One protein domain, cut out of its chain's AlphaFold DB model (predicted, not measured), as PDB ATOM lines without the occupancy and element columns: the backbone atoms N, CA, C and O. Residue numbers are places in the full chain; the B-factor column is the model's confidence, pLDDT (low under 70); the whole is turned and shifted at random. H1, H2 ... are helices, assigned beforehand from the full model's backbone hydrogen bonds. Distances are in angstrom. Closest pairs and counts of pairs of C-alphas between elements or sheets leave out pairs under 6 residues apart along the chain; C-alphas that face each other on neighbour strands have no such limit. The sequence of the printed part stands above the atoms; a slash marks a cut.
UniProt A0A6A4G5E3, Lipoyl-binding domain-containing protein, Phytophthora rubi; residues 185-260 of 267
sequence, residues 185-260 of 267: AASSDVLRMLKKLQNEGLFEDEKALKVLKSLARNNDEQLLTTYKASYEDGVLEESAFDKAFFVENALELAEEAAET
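What this domain is: This is residues 185 to 260 of the 267 residues of the protein "Lipoyl-binding domain-containing protein" of Phytophthora rubi (UniProt A0A6A4G5E3). Two helical hairpins are stacked crosswise: H4 and H3 lie side by side as one layer, and H1 and H2 lie side by side as the other, crossing beneath them nearly at right angles. The long loop of residues 230 to 242, which joins H3 to H4, lies at one end of the longest axis, with the last residues of H4 at the other. The printed part has 76 residues with four named helices, in the order H1, H2, H3, H4, and no named strand; its class is all helix. It is compact, with a radius of gyration of the C-alphas of 11.4 A, and spans 33 by 25 by 18 A.

Where its parts are: Begin with the longest helix, H4, residues 243 to 260: find C-alpha 243 at (13.828, 33.830, 41.658), from where it runs 25.8 A to C-alpha 260 at (33.088, 48.465, 50.575). Before it in the chain, H3 takes residues 221 to 229 and covers 12.1 A. H2, residues 206 to 217, is 16.7 A long. Go back to C-alpha 185 at (16.878, 48.626, 29.191) for H1, which runs 22.9 A through residues 185 to 200.

How they stand to each other: Start from H4: its residues 246 to 253 touch H3, with Tyr 227 and Phe 246 as the closest C-alphas at 6.3 A. These two form a helical hairpin, at a shallow tilt of 11 degrees, opposite ways. Residues 250 to 258 of H4 touch residues 208 to 212 of H2, about perpendicular at 89 degrees; the closest C-alphas, of Ala 208 and Ala 254, are 5.2 A apart. H2 and H1 form the other helical hairpin, at a shallow tilt of 17 degrees, opposite ways. Look there at Ser 187 and Ala 216, the closest C-alphas at 5.2 A; H1 touches H2 with residues 187 to 194 alone. H2 touches H3 with residues 212 to 216 alone, about perpendicular at 82 degrees, the closest C-alphas being those of Ala 216 and Leu 223 at 7.0 A. H1 touches H3 with residues 186 to 190 alone, the C-alphas of Val 190 and Tyr 227 being closest at 6.9 A, at a steep tilt of 69 degrees, only just short of about perpendicular. H1 and H4 are close but not clearly touching: their closest C-alphas, of Leu 197 and Lys 243, are 7.8 A apart. The helix packing is part aligned, part crossed: of five touching pairs, two are at a shallow tilt. In H1, H2, H3 and H4 every O i to N i+4 pair is within hydrogen-bond range.

The domain as a whole: The two C-alphas farthest apart, of Ser 239 and Thr 260, are 34.1 A from each other. The printed part has no cut. The links from H1 to H2 and from H2 to H3 are tight, and the link from H3 to H4, 13 residues, is long. The mean pLDDT of the printed part is 85.6; look for values under 70 at residues 232 to 239 and at residue 260.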
ATOM      1  N   ALA A 185      18.084  49.448  29.135       73.19
ATOM      2  CA  ALA A 185      16.878  48.626  29.191       73.19
ATOM      3  C   ALA A 185      17.009  47.551  30.284       73.19
ATOM      4  O   ALA A 185      16.160  47.483  31.174       73.19
ATOM      5  N   ALA A 186      18.137  46.831  30.314       81.25
ATOM      6  CA  ALA A 186      18.391  45.767  31.284       81.25
ATOM      7  C   ALA A 186      18.387  46.265  32.744       81.25
ATOM      8  O   ALA A 186      17.793  45.629  33.612       81.25
ATOM      9  N   SER A 187      18.961  47.440  33.034       85.94
ATOM     10  CA  SER A 187      18.882  48.032  34.381       85.94
ATOM     11  C   SER A 187      17.452  48.396  34.788       85.94
ATOM     12  O   SER A 187      17.078  48.277  35.959       85.94
ATOM     13  N   SER A 188      16.629  48.824  33.828       89.44
ATOM     14  CA  SER A 188      15.217  49.113  34.068       89.44
ATOM     15  C   SER A 188      14.407  47.845  34.362       89.44
ATOM     16  O   SER A 188      13.516  47.883  35.216       89.44
ATOM     17  N   ASP A 189      14.762  46.716  33.746       90.12
ATOM     18  CA  ASP A 189      14.131  45.414  33.976       90.12
ATOM     19  C   ASP A 189      14.514  44.827  35.338       90.12
ATOM     20  O   ASP A 189      13.635  44.406  36.094       90.12
ATOM     21  N   VAL A 190      15.784  44.946  35.742       91.69
ATOM     22  CA  VAL A 190      16.231  44.612  37.106       91.69
ATOM     23  C   VAL A 190      15.433  45.403  38.147       91.69
ATOM     24  O   VAL A 190      14.954  44.841  39.133       91.69
ATOM     25  N   LEU A 191      15.208  46.705  37.931       93.12
ATOM     26  CA  LEU A 191      14.390  47.526  38.834       93.12
ATOM     27  C   LEU A 191      12.927  47.061  38.906       93.12
ATOM     28  O   LEU A 191      12.300  47.185  39.965       93.12
ATOM     29  N   ARG A 192      12.365  46.550  37.802       92.12
ATOM     30  CA  ARG A 192      11.019  45.955  37.783       92.12
ATOM     31  C   ARG A 192      10.999  44.639  38.558       92.12
ATOM     32  O   ARG A 192      10.108  44.466  39.392       92.12
ATOM     33  N   MET A 193      11.990  43.768  38.365       90.25
ATOM     34  CA  MET A 193      12.074  42.494  39.085       90.25
ATOM     35  C   MET A 193      12.328  42.675  40.581       90.25
ATOM     36  O   MET A 193      11.620  42.074  41.384       90.25
ATOM     37  N   LEU A 194      13.209  43.594  40.989       92.06
ATOM     38  CA  LEU A 194      13.412  43.928  42.405       92.06
ATOM     39  C   LEU A 194      12.113  44.398  43.082       92.06
ATOM     40  O   LEU A 194      11.848  44.044  44.229       92.06
ATOM     41  N   LYS A 195      11.268  45.173  42.384       92.31
ATOM     42  CA  LYS A 195       9.944  45.566  42.903       92.31
ATOM     43  C   LYS A 195       8.985  44.377  43.010       92.31
ATOM     44  O   LYS A 195       8.239  44.302  43.983       92.31
ATOM     45  N   LYS A 196       8.989  43.467  42.032       90.69
ATOM     46  CA  LYS A 196       8.154  42.255  42.027       90.69
ATOM     47  C   LYS A 196       8.521  41.337  43.197       90.69
ATOM     48  O   LYS A 196       7.651  40.998  43.990       90.69
ATOM     49  N   LEU A 197       9.808  41.050  43.371       90.19
ATOM     50  CA  LEU A 197      10.335  40.209  44.451       90.19
ATOM     51  C   LEU A 197      10.113  40.822  45.841       90.19
ATOM     52  O   LEU A 197       9.802  40.108  46.790       90.19
ATOM     53  N   GLN A 198      10.195  42.154  45.959       89.44
ATOM     54  CA  GLN A 198       9.826  42.859  47.188       89.44
ATOM     55  C   GLN A 198       8.341  42.653  47.537       89.44
ATOM     56  O   GLN A 198       8.014  42.434  48.701       89.44
ATOM     57  N   ASN A 199       7.443  42.710  46.549       89.50
ATOM     58  CA  ASN A 199       6.012  42.472  46.769       89.50
ATOM     59  C   ASN A 199       5.708  41.007  47.119       89.50
ATOM     60  O   ASN A 199       4.737  40.742  47.823       89.50
ATOM     61  N   GLU A 200       6.525  40.072  46.635       87.31
ATOM     62  CA  GLU A 200       6.452  38.646  46.975       87.31
ATOM     63  C   GLU A 200       7.048  38.328  48.359       87.31
ATOM     64  O   GLU A 200       6.854  37.228  48.865       87.31
ATOM     65  N   GLY A 201       7.729  39.290  48.996       84.56
ATOM     66  CA  GLY A 201       8.302  39.133  50.334       84.56
ATOM     67  C   GLY A 201       9.584  38.297  50.381       84.56
ATOM     68  O   GLY A 201       9.950  37.845  51.458       84.56
ATOM     69  N   LEU A 202      10.267  38.097  49.246       81.94
ATOM     70  CA  LEU A 202      11.529  37.338  49.185       81.94
ATOM     71  C   LEU A 202      12.744  38.121  49.708       81.94
ATOM     72  O   LEU A 202      13.790  37.536  49.954       81.94
ATOM     73  N   PHE A 203      12.616  39.439  49.861       82.25
ATOM     74  CA  PHE A 203      13.660  40.289  50.419       82.25
ATOM     75  C   PHE A 203      13.292  40.694  51.844       82.25
ATOM     76  O   PHE A 203      12.440  41.564  52.042       82.25
ATOM     77  N   GLU A 204      13.953  40.082  52.821       81.38
ATOM     78  CA  GLU A 204      13.785  40.413  54.241       81.38
ATOM     79  C   GLU A 204      14.535  41.713  54.605       81.38
ATOM     80  O   GLU A 204      14.056  42.513  55.414       81.38
ATOM     81  N   ASP A 205      15.656  41.995  53.929       83.12
ATOM     82  CA  ASP A 205      16.512  43.149  54.207       83.12
ATOM     83  C   ASP A 205      16.171  44.401  53.380       83.12
ATOM     84  O   ASP A 205      16.541  44.564  52.211       83.12
ATOM     85  N   GLU A 206      15.548  45.389  54.032       86.06
ATOM     86  CA  GLU A 206      15.243  46.692  53.415       86.06
ATOM     87  C   GLU A 206      16.516  47.469  53.020       86.06
ATOM     88  O   GLU A 206      16.503  48.291  52.097       86.06
ATOM     89  N   LYS A 207      17.631  47.222  53.721       87.31
ATOM     90  CA  LYS A 207      18.933  47.832  53.416       87.31
ATOM     91  C   LYS A 207      19.522  47.264  52.128       87.31
ATOM     92  O   LYS A 207      19.876  48.054  51.253       87.31
ATOM     93  N   ALA A 208      19.537  45.939  51.974       87.94
ATOM     94  CA  ALA A 208      20.017  45.276  50.765       87.94
ATOM     95  C   ALA A 208      19.216  45.724  49.533       87.94
ATOM     96  O   ALA A 208      19.788  46.115  48.520       87.94
ATOM     97  N   LEU A 209      17.888  45.842  49.655       89.31
ATOM     98  CA  LEU A 209      17.039  46.386  48.589       89.31
ATOM     99  C   LEU A 209      17.385  47.829  48.189       89.31
ATOM    100  O   LEU A 209      17.241  48.194  47.019       89.31
ATOM    101  N   LYS A 210      17.793  48.683  49.136       91.50
ATOM    102  CA  LYS A 210      18.226  50.057  48.827       91.50
ATOM    103  C   LYS A 210      19.551  50.058  48.067       91.50
ATOM    104  O   LYS A 210      19.663  50.807  47.096       91.50
ATOM    105  N   VAL A 211      20.496  49.208  48.470       92.38
ATOM    106  CA  VAL A 211      21.786  49.026  47.788       92.38
ATOM    107  C   VAL A 211      21.568  48.480  46.377       92.38
ATOM    108  O   VAL A 211      21.991  49.112  45.416       92.38
ATOM    109  N   LEU A 212      20.773  47.422  46.216       92.56
ATOM    110  CA  LEU A 212      20.433  46.831  44.916       92.56
ATOM    111  C   LEU A 212      19.738  47.808  43.967       92.56
ATOM    112  O   LEU A 212      20.076  47.891  42.788       92.56
ATOM    113  N   LYS A 213      18.797  48.618  44.471       92.88
ATOM    114  CA  LYS A 213      18.172  49.687  43.674       92.88
ATOM    115  C   LYS A 213      19.184  50.754  43.249       92.88
ATOM    116  O   LYS A 213      18.994  51.366  42.201       92.88
ATOM    117  N   SER A 214      20.216  51.008  44.051       92.00
ATOM    118  CA  SER A 214      21.309  51.918  43.697       92.00
ATOM    119  C   SER A 214      22.221  51.304  42.635       92.00
ATOM    120  O   SER A 214      22.469  51.950  41.620       92.00
ATOM    121  N   LEU A 215      22.641  50.049  42.813       91.00
ATOM    122  CA  LEU A 215      23.455  49.297  41.852       91.00
ATOM    123  C   LEU A 215      22.768  49.195  40.486       91.00
ATOM    124  O   LEU A 215      23.365  49.518  39.464       91.00
ATOM    125  N   ALA A 216      21.469  48.880  40.465       92.12
ATOM    126  CA  ALA A 216      20.697  48.838  39.227       92.12
ATOM    127  C   ALA A 216      20.648  50.209  38.525       92.12
ATOM    128  O   ALA A 216      20.819  50.286  37.311       92.12
ATOM    129  N   ARG A 217      20.471  51.314  39.268       92.25
ATOM    130  CA  ARG A 217      20.513  52.676  38.690       92.25
ATOM    131  C   ARG A 217      21.891  53.051  38.151       92.25
ATOM    132  O   ARG A 217      21.960  53.811  37.192       92.25
ATOM    133  N   ASN A 218      22.948  52.520  38.757       90.75
ATOM    134  CA  ASN A 218      24.329  52.733  38.339       90.75
ATOM    135  C   ASN A 218      24.777  51.773  37.224       90.75
ATOM    136  O   ASN A 218      25.922  51.862  36.801       90.75
ATOM    137  N   ASN A 219      23.885  50.906  36.725       89.31
ATOM    138  CA  ASN A 219      24.192  49.904  35.702       89.31
ATOM    139  C   ASN A 219      25.316  48.938  36.120       89.31
ATOM    140  O   ASN A 219      26.213  48.647  35.339       89.31
ATOM    141  N   ASP A 220      25.279  48.467  37.367       91.62
ATOM    142  CA  ASP A 220      26.295  47.552  37.884       91.62
ATOM    143  C   ASP A 220      26.378  46.246  37.070       91.62
ATOM    144  O   ASP A 220      25.373  45.557  36.861       91.62
ATOM    145  N   GLU A 221      27.585  45.909  36.604       90.06
ATOM    146  CA  GLU A 221      27.820  44.766  35.717       90.06
ATOM    147  C   GLU A 221      27.594  43.420  36.415       90.06
ATOM    148  O   GLU A 221      27.085  42.490  35.784       90.06
ATOM    149  N   GLN A 222      27.937  43.308  37.704       89.06
ATOM    150  CA  GLN A 222      27.759  42.067  38.461       89.06
ATOM    151  C   GLN A 222      26.270  41.784  38.644       89.06
ATOM    152  O   GLN A 222      25.796  40.704  38.296       89.06
ATOM    153  N   LEU A 223      25.498  42.792  39.058       92.19
ATOM    154  CA  LEU A 223      24.051  42.668  39.213       92.19
ATOM    155  C   LEU A 223      23.345  42.320  37.891       92.19
ATOM    156  O   LEU A 223      22.429  41.494  37.873       92.19
ATOM    157  N   LEU A 224      23.763  42.927  36.776       90.81
ATOM    158  CA  LEU A 224      23.223  42.626  35.445       90.81
ATOM    159  C   LEU A 224      23.586  41.216  34.970       90.81
ATOM    160  O   LEU A 224      22.783  40.569  34.297       90.81
ATOM    161  N   THR A 225      24.781  40.737  35.307       90.44
ATOM    162  CA  THR A 225      25.229  39.381  34.972       90.44
ATOM    163  C   THR A 225      24.439  38.348  35.764       90.44
ATOM    164  O   THR A 225      23.884  37.431  35.164       90.44
ATOM    165  N   THR A 226      24.278  38.550  37.074       91.62
ATOM    166  CA  THR A 226      23.435  37.711  37.937       91.62
ATOM    167  C   THR A 226      21.992  37.678  37.446       91.62
ATOM    168  O   THR A 226      21.390  36.610  37.346       91.62
ATOM    169  N   TYR A 227      21.445  38.833  37.058       90.94
ATOM    170  CA  TYR A 227      20.105  38.926  36.480       90.94
ATOM    171  C   TYR A 227      19.947  38.084  35.212       90.94
ATOM    172  O   TYR A 227      18.977  37.345  35.087       90.94
ATOM    173  N   LYS A 228      20.907  38.157  34.282       89.12
ATOM    174  CA  LYS A 228      20.889  37.353  33.051       89.12
ATOM    175  C   LYS A 228      21.064  35.864  33.334       89.12
ATOM    176  O   LYS A 228      20.356  35.059  32.745       89.12
ATOM    177  N   ALA A 229      21.961  35.512  34.252       88.56
ATOM    178  CA  ALA A 229      22.207  34.132  34.663       88.56
ATOM    179  C   ALA A 229      20.996  33.487  35.357       88.56
ATOM    180  O   ALA A 229      20.899  32.268  35.405       88.56
ATOM    181  N   SER A 230      20.059  34.300  35.856       87.81
ATOM    182  CA  SER A 230      18.814  33.821  36.462       87.81
ATOM    183  C   SER A 230      17.793  33.315  35.435       87.81
ATOM    184  O   SER A 230      16.785  32.743  35.834       87.81
ATOM    185  N   TYR A 231      18.010  33.529  34.134       85.94
ATOM    186  CA  TYR A 231      17.176  32.961  33.076       85.94
ATOM    187  C   TYR A 231      17.799  31.657  32.583       85.94
ATOM    188  O   TYR A 231      18.850  31.665  31.939       85.94
ATOM    189  N   GLU A 232      17.152  30.534  32.881       67.50
ATOM    190  CA  GLU A 232      17.568  29.237  32.353       67.50
ATOM    191  C   GLU A 232      17.255  29.193  30.841       67.50
ATOM    192  O   GLU A 232      16.165  29.566  30.409       67.50
ATOM    193  N   ASP A 233      18.226  28.765  30.028       57.16
ATOM    194  CA  ASP A 233      18.086  28.510  28.579       57.16
ATOM    195  C   ASP A 233      18.043  29.737  27.636       57.16
ATOM    196  O   ASP A 233      17.653  29.640  26.474       57.16
ATOM    197  N   GLY A 234      18.451  30.926  28.101       57.09
ATOM    198  CA  GLY A 234      18.569  32.116  27.235       57.09
ATOM    199  C   GLY A 234      17.230  32.673  26.727       57.09
ATOM    200  O   GLY A 234      17.204  33.639  25.960       57.09
ATOM    201  N   VAL A 235      16.115  32.108  27.190       58.66
ATOM    202  CA  VAL A 235      14.765  32.585  26.913       58.66
ATOM    203  C   VAL A 235      14.386  33.599  27.991       58.66
ATOM    204  O   VAL A 235      14.191  33.255  29.155       58.66
ATOM    205  N   LEU A 236      14.252  34.868  27.598       63.12
ATOM    206  CA  LEU A 236      13.813  35.978  28.459       63.12
ATOM    207  C   LEU A 236      12.301  35.917  28.759       63.12
ATOM    208  O   LEU A 236      11.583  36.906  28.620       63.12
ATOM    209  N   GLU A 237      11.805  34.748  29.153       67.44
ATOM    210  CA  GLU A 237      10.428  34.532  29.594       67.44
ATOM    211  C   GLU A 237      10.354  34.631  31.123       67.44
ATOM    212  O   GLU A 237      11.148  34.027  31.845       67.44
ATOM    213  N   GLU A 238       9.369  35.369  31.646       64.62
ATOM    214  CA  GLU A 238       9.215  35.589  33.096       64.62
ATOM    215  C   GLU A 238       8.987  34.290  33.892       64.62
ATOM    216  O   GLU A 238       9.165  34.274  35.111       64.62
ATOM    217  N   SER A 239       8.570  33.209  33.226       65.75
ATOM    218  CA  SER A 239       8.375  31.888  33.828       65.75
ATOM    219  C   SER A 239       9.663  31.081  33.992       65.75
ATOM    220  O   SER A 239       9.675  30.162  34.803       65.75
ATOM    221  N   ALA A 240      10.717  31.411  33.240       77.75
ATOM    222  CA  ALA A 240      12.021  30.740  33.288       77.75
ATOM    223  C   ALA A 240      13.015  31.445  34.230       77.75
ATOM    224  O   ALA A 240      14.186  31.080  34.291       77.75
ATOM    225  N   PHE A 241      12.556  32.474  34.950       85.81
ATOM    226  CA  PHE A 241      13.382  33.221  35.885       85.81
ATOM    227  C   PHE A 241      13.486  32.496  37.230       85.81
ATOM    228  O   PHE A 241      12.504  32.404  37.979       85.81
ATOM    229  N   ASP A 242      14.689  32.043  37.566       88.56
ATOM    230  CA  ASP A 242      15.000  31.483  38.872       88.56
ATOM    231  C   ASP A 242      15.098  32.601  39.923       88.56
ATOM    232  O   ASP A 242      16.126  33.249  40.142       88.56
ATOM    233  N   LYS A 243      13.963  32.832  40.592       90.12
ATOM    234  CA  LYS A 243      13.828  33.830  41.658       90.12
ATOM    235  C   LYS A 243      14.734  33.541  42.849       90.12
ATOM    236  O   LYS A 243      15.184  34.488  43.487       90.12
ATOM    237  N   ALA A 244      14.940  32.267  43.183       88.31
ATOM    238  CA  ALA A 244      15.725  31.886  44.349       88.31
ATOM    239  C   ALA A 244      17.207  32.152  44.080       88.31
ATOM    240  O   ALA A 244      17.848  32.846  44.869       88.31
ATOM    241  N   PHE A 245      17.693  31.713  42.915       91.25
ATOM    242  CA  PHE A 245      19.048  31.994  42.451       91.25
ATOM    243  C   PHE A 245      19.327  33.500  42.408       91.25
ATOM    244  O   PHE A 245      20.334  33.957  42.949       91.25
ATOM    245  N   PHE A 246      18.422  34.294  41.824       92.62
ATOM    246  CA  PHE A 246      18.623  35.739  41.745       92.62
ATOM    247  C   PHE A 246      18.713  36.397  43.125       92.62
ATOM    248  O   PHE A 246      19.576  37.242  43.339       92.62
ATOM    249  N   VAL A 247      17.816  36.051  44.055       91.31
ATOM    250  CA  VAL A 247      17.747  36.702  45.372       91.31
ATOM    251  C   VAL A 247      18.975  36.388  46.218       91.31
ATOM    252  O   VAL A 247      19.524  37.312  46.809       91.31
ATOM    253  N   GLU A 248      19.436  35.137  46.240       90.88
ATOM    254  CA  GLU A 248      20.626  34.733  46.999       90.88
ATOM    255  C   GLU A 248      21.876  35.488  46.520       90.88
ATOM    256  O   GLU A 248      22.520  36.189  47.299       90.88
ATOM    257  N   ASN A 249      22.138  35.458  45.211       92.38
ATOM    258  CA  ASN A 249      23.301  36.126  44.623       92.38
ATOM    259  C   ASN A 249      23.189  37.664  44.677       92.38
ATOM    260  O   ASN A 249      24.188  38.366  44.812       92.38
ATOM    261  N   ALA A 250      21.980  38.227  44.568       91.69
ATOM    262  CA  ALA A 250      21.777  39.670  44.700       91.69
ATOM    263  C   ALA A 250      21.970  40.149  46.148       91.69
ATOM    264  O   ALA A 250      22.475  41.249  46.364       91.69
ATOM    265  N   LEU A 251      21.564  39.359  47.145       91.19
ATOM    266  CA  LEU A 251      21.803  39.688  48.550       91.19
ATOM    267  C   LEU A 251      23.301  39.693  48.868       91.19
ATOM    268  O   LEU A 251      23.770  40.666  49.452       91.19
ATOM    269  N   GLU A 252      24.049  38.697  48.393       90.06
ATOM    270  CA  GLU A 252      25.510  38.640  48.547       90.06
ATOM    271  C   GLU A 252      26.197  39.877  47.937       90.06
ATOM    272  O   GLU A 252      26.969  40.563  48.608       90.06
ATOM    273  N   LEU A 253      25.815  40.261  46.712       90.00
ATOM    274  CA  LEU A 253      26.310  41.489  46.070       90.00
ATOM    275  C   LEU A 253      25.976  42.760  46.866       90.00
ATOM    276  O   LEU A 253      26.743  43.726  46.881       90.00
ATOM    277  N   ALA A 254      24.806  42.800  47.504       89.69
ATOM    278  CA  ALA A 254      24.395  43.941  48.310       89.69
ATOM    279  C   ALA A 254      25.204  44.053  49.610       89.69
ATOM    280  O   ALA A 254      25.473  45.172  50.054       89.69
ATOM    281  N   GLU A 255      25.573  42.920  50.210       88.44
ATOM    282  CA  GLU A 255      26.437  42.857  51.388       88.44
ATOM    283  C   GLU A 255      27.859  43.312  51.042       88.44
ATOM    284  O   GLU A 255      28.363  44.231  51.687       88.44
ATOM    285  N   GLU A 256      28.449  42.809  49.954       87.31
ATOM    286  CA  GLU A 256      29.779  43.233  49.485       87.31
ATOM    287  C   GLU A 256      29.828  44.745  49.175       87.31
ATOM    288  O   GLU A 256      30.725  45.481  49.605       87.31
ATOM    289  N   ALA A 257      28.808  45.265  48.486       84.12
ATOM    290  CA  ALA A 257      28.703  46.694  48.187       84.12
ATOM    291  C   ALA A 257      28.486  47.563  49.449       84.12
ATOM    292  O   ALA A 257      28.872  48.738  49.490       84.12
ATOM    293  N   ALA A 258      27.865  47.009  50.495       80.81
ATOM    294  CA  ALA A 258      27.707  47.689  51.777       80.81
ATOM    295  C   ALA A 258      29.010  47.683  52.597       80.81
ATOM    296  O   ALA A 258      29.327  48.687  53.245       80.81
ATOM    297  N   GLU A 259      29.782  46.597  52.547       77.44
ATOM    298  CA  GLU A 259      31.083  46.483  53.214       77.44
ATOM    299  C   GLU A 259      32.117  47.440  52.614       77.44
ATOM    300  O   GLU A 259      32.755  48.196  53.351       77.44
ATOM    301  N   THR A 260      32.192  47.525  51.283       65.69
ATOM    302  CA  THR A 260      33.088  48.465  50.575       65.69
ATOM    303  C   THR A 260      32.781  49.937  50.869       65.69
ATOM    304  O   THR A 260      33.677  50.780  50.858       65.69
TER     305      THR A 260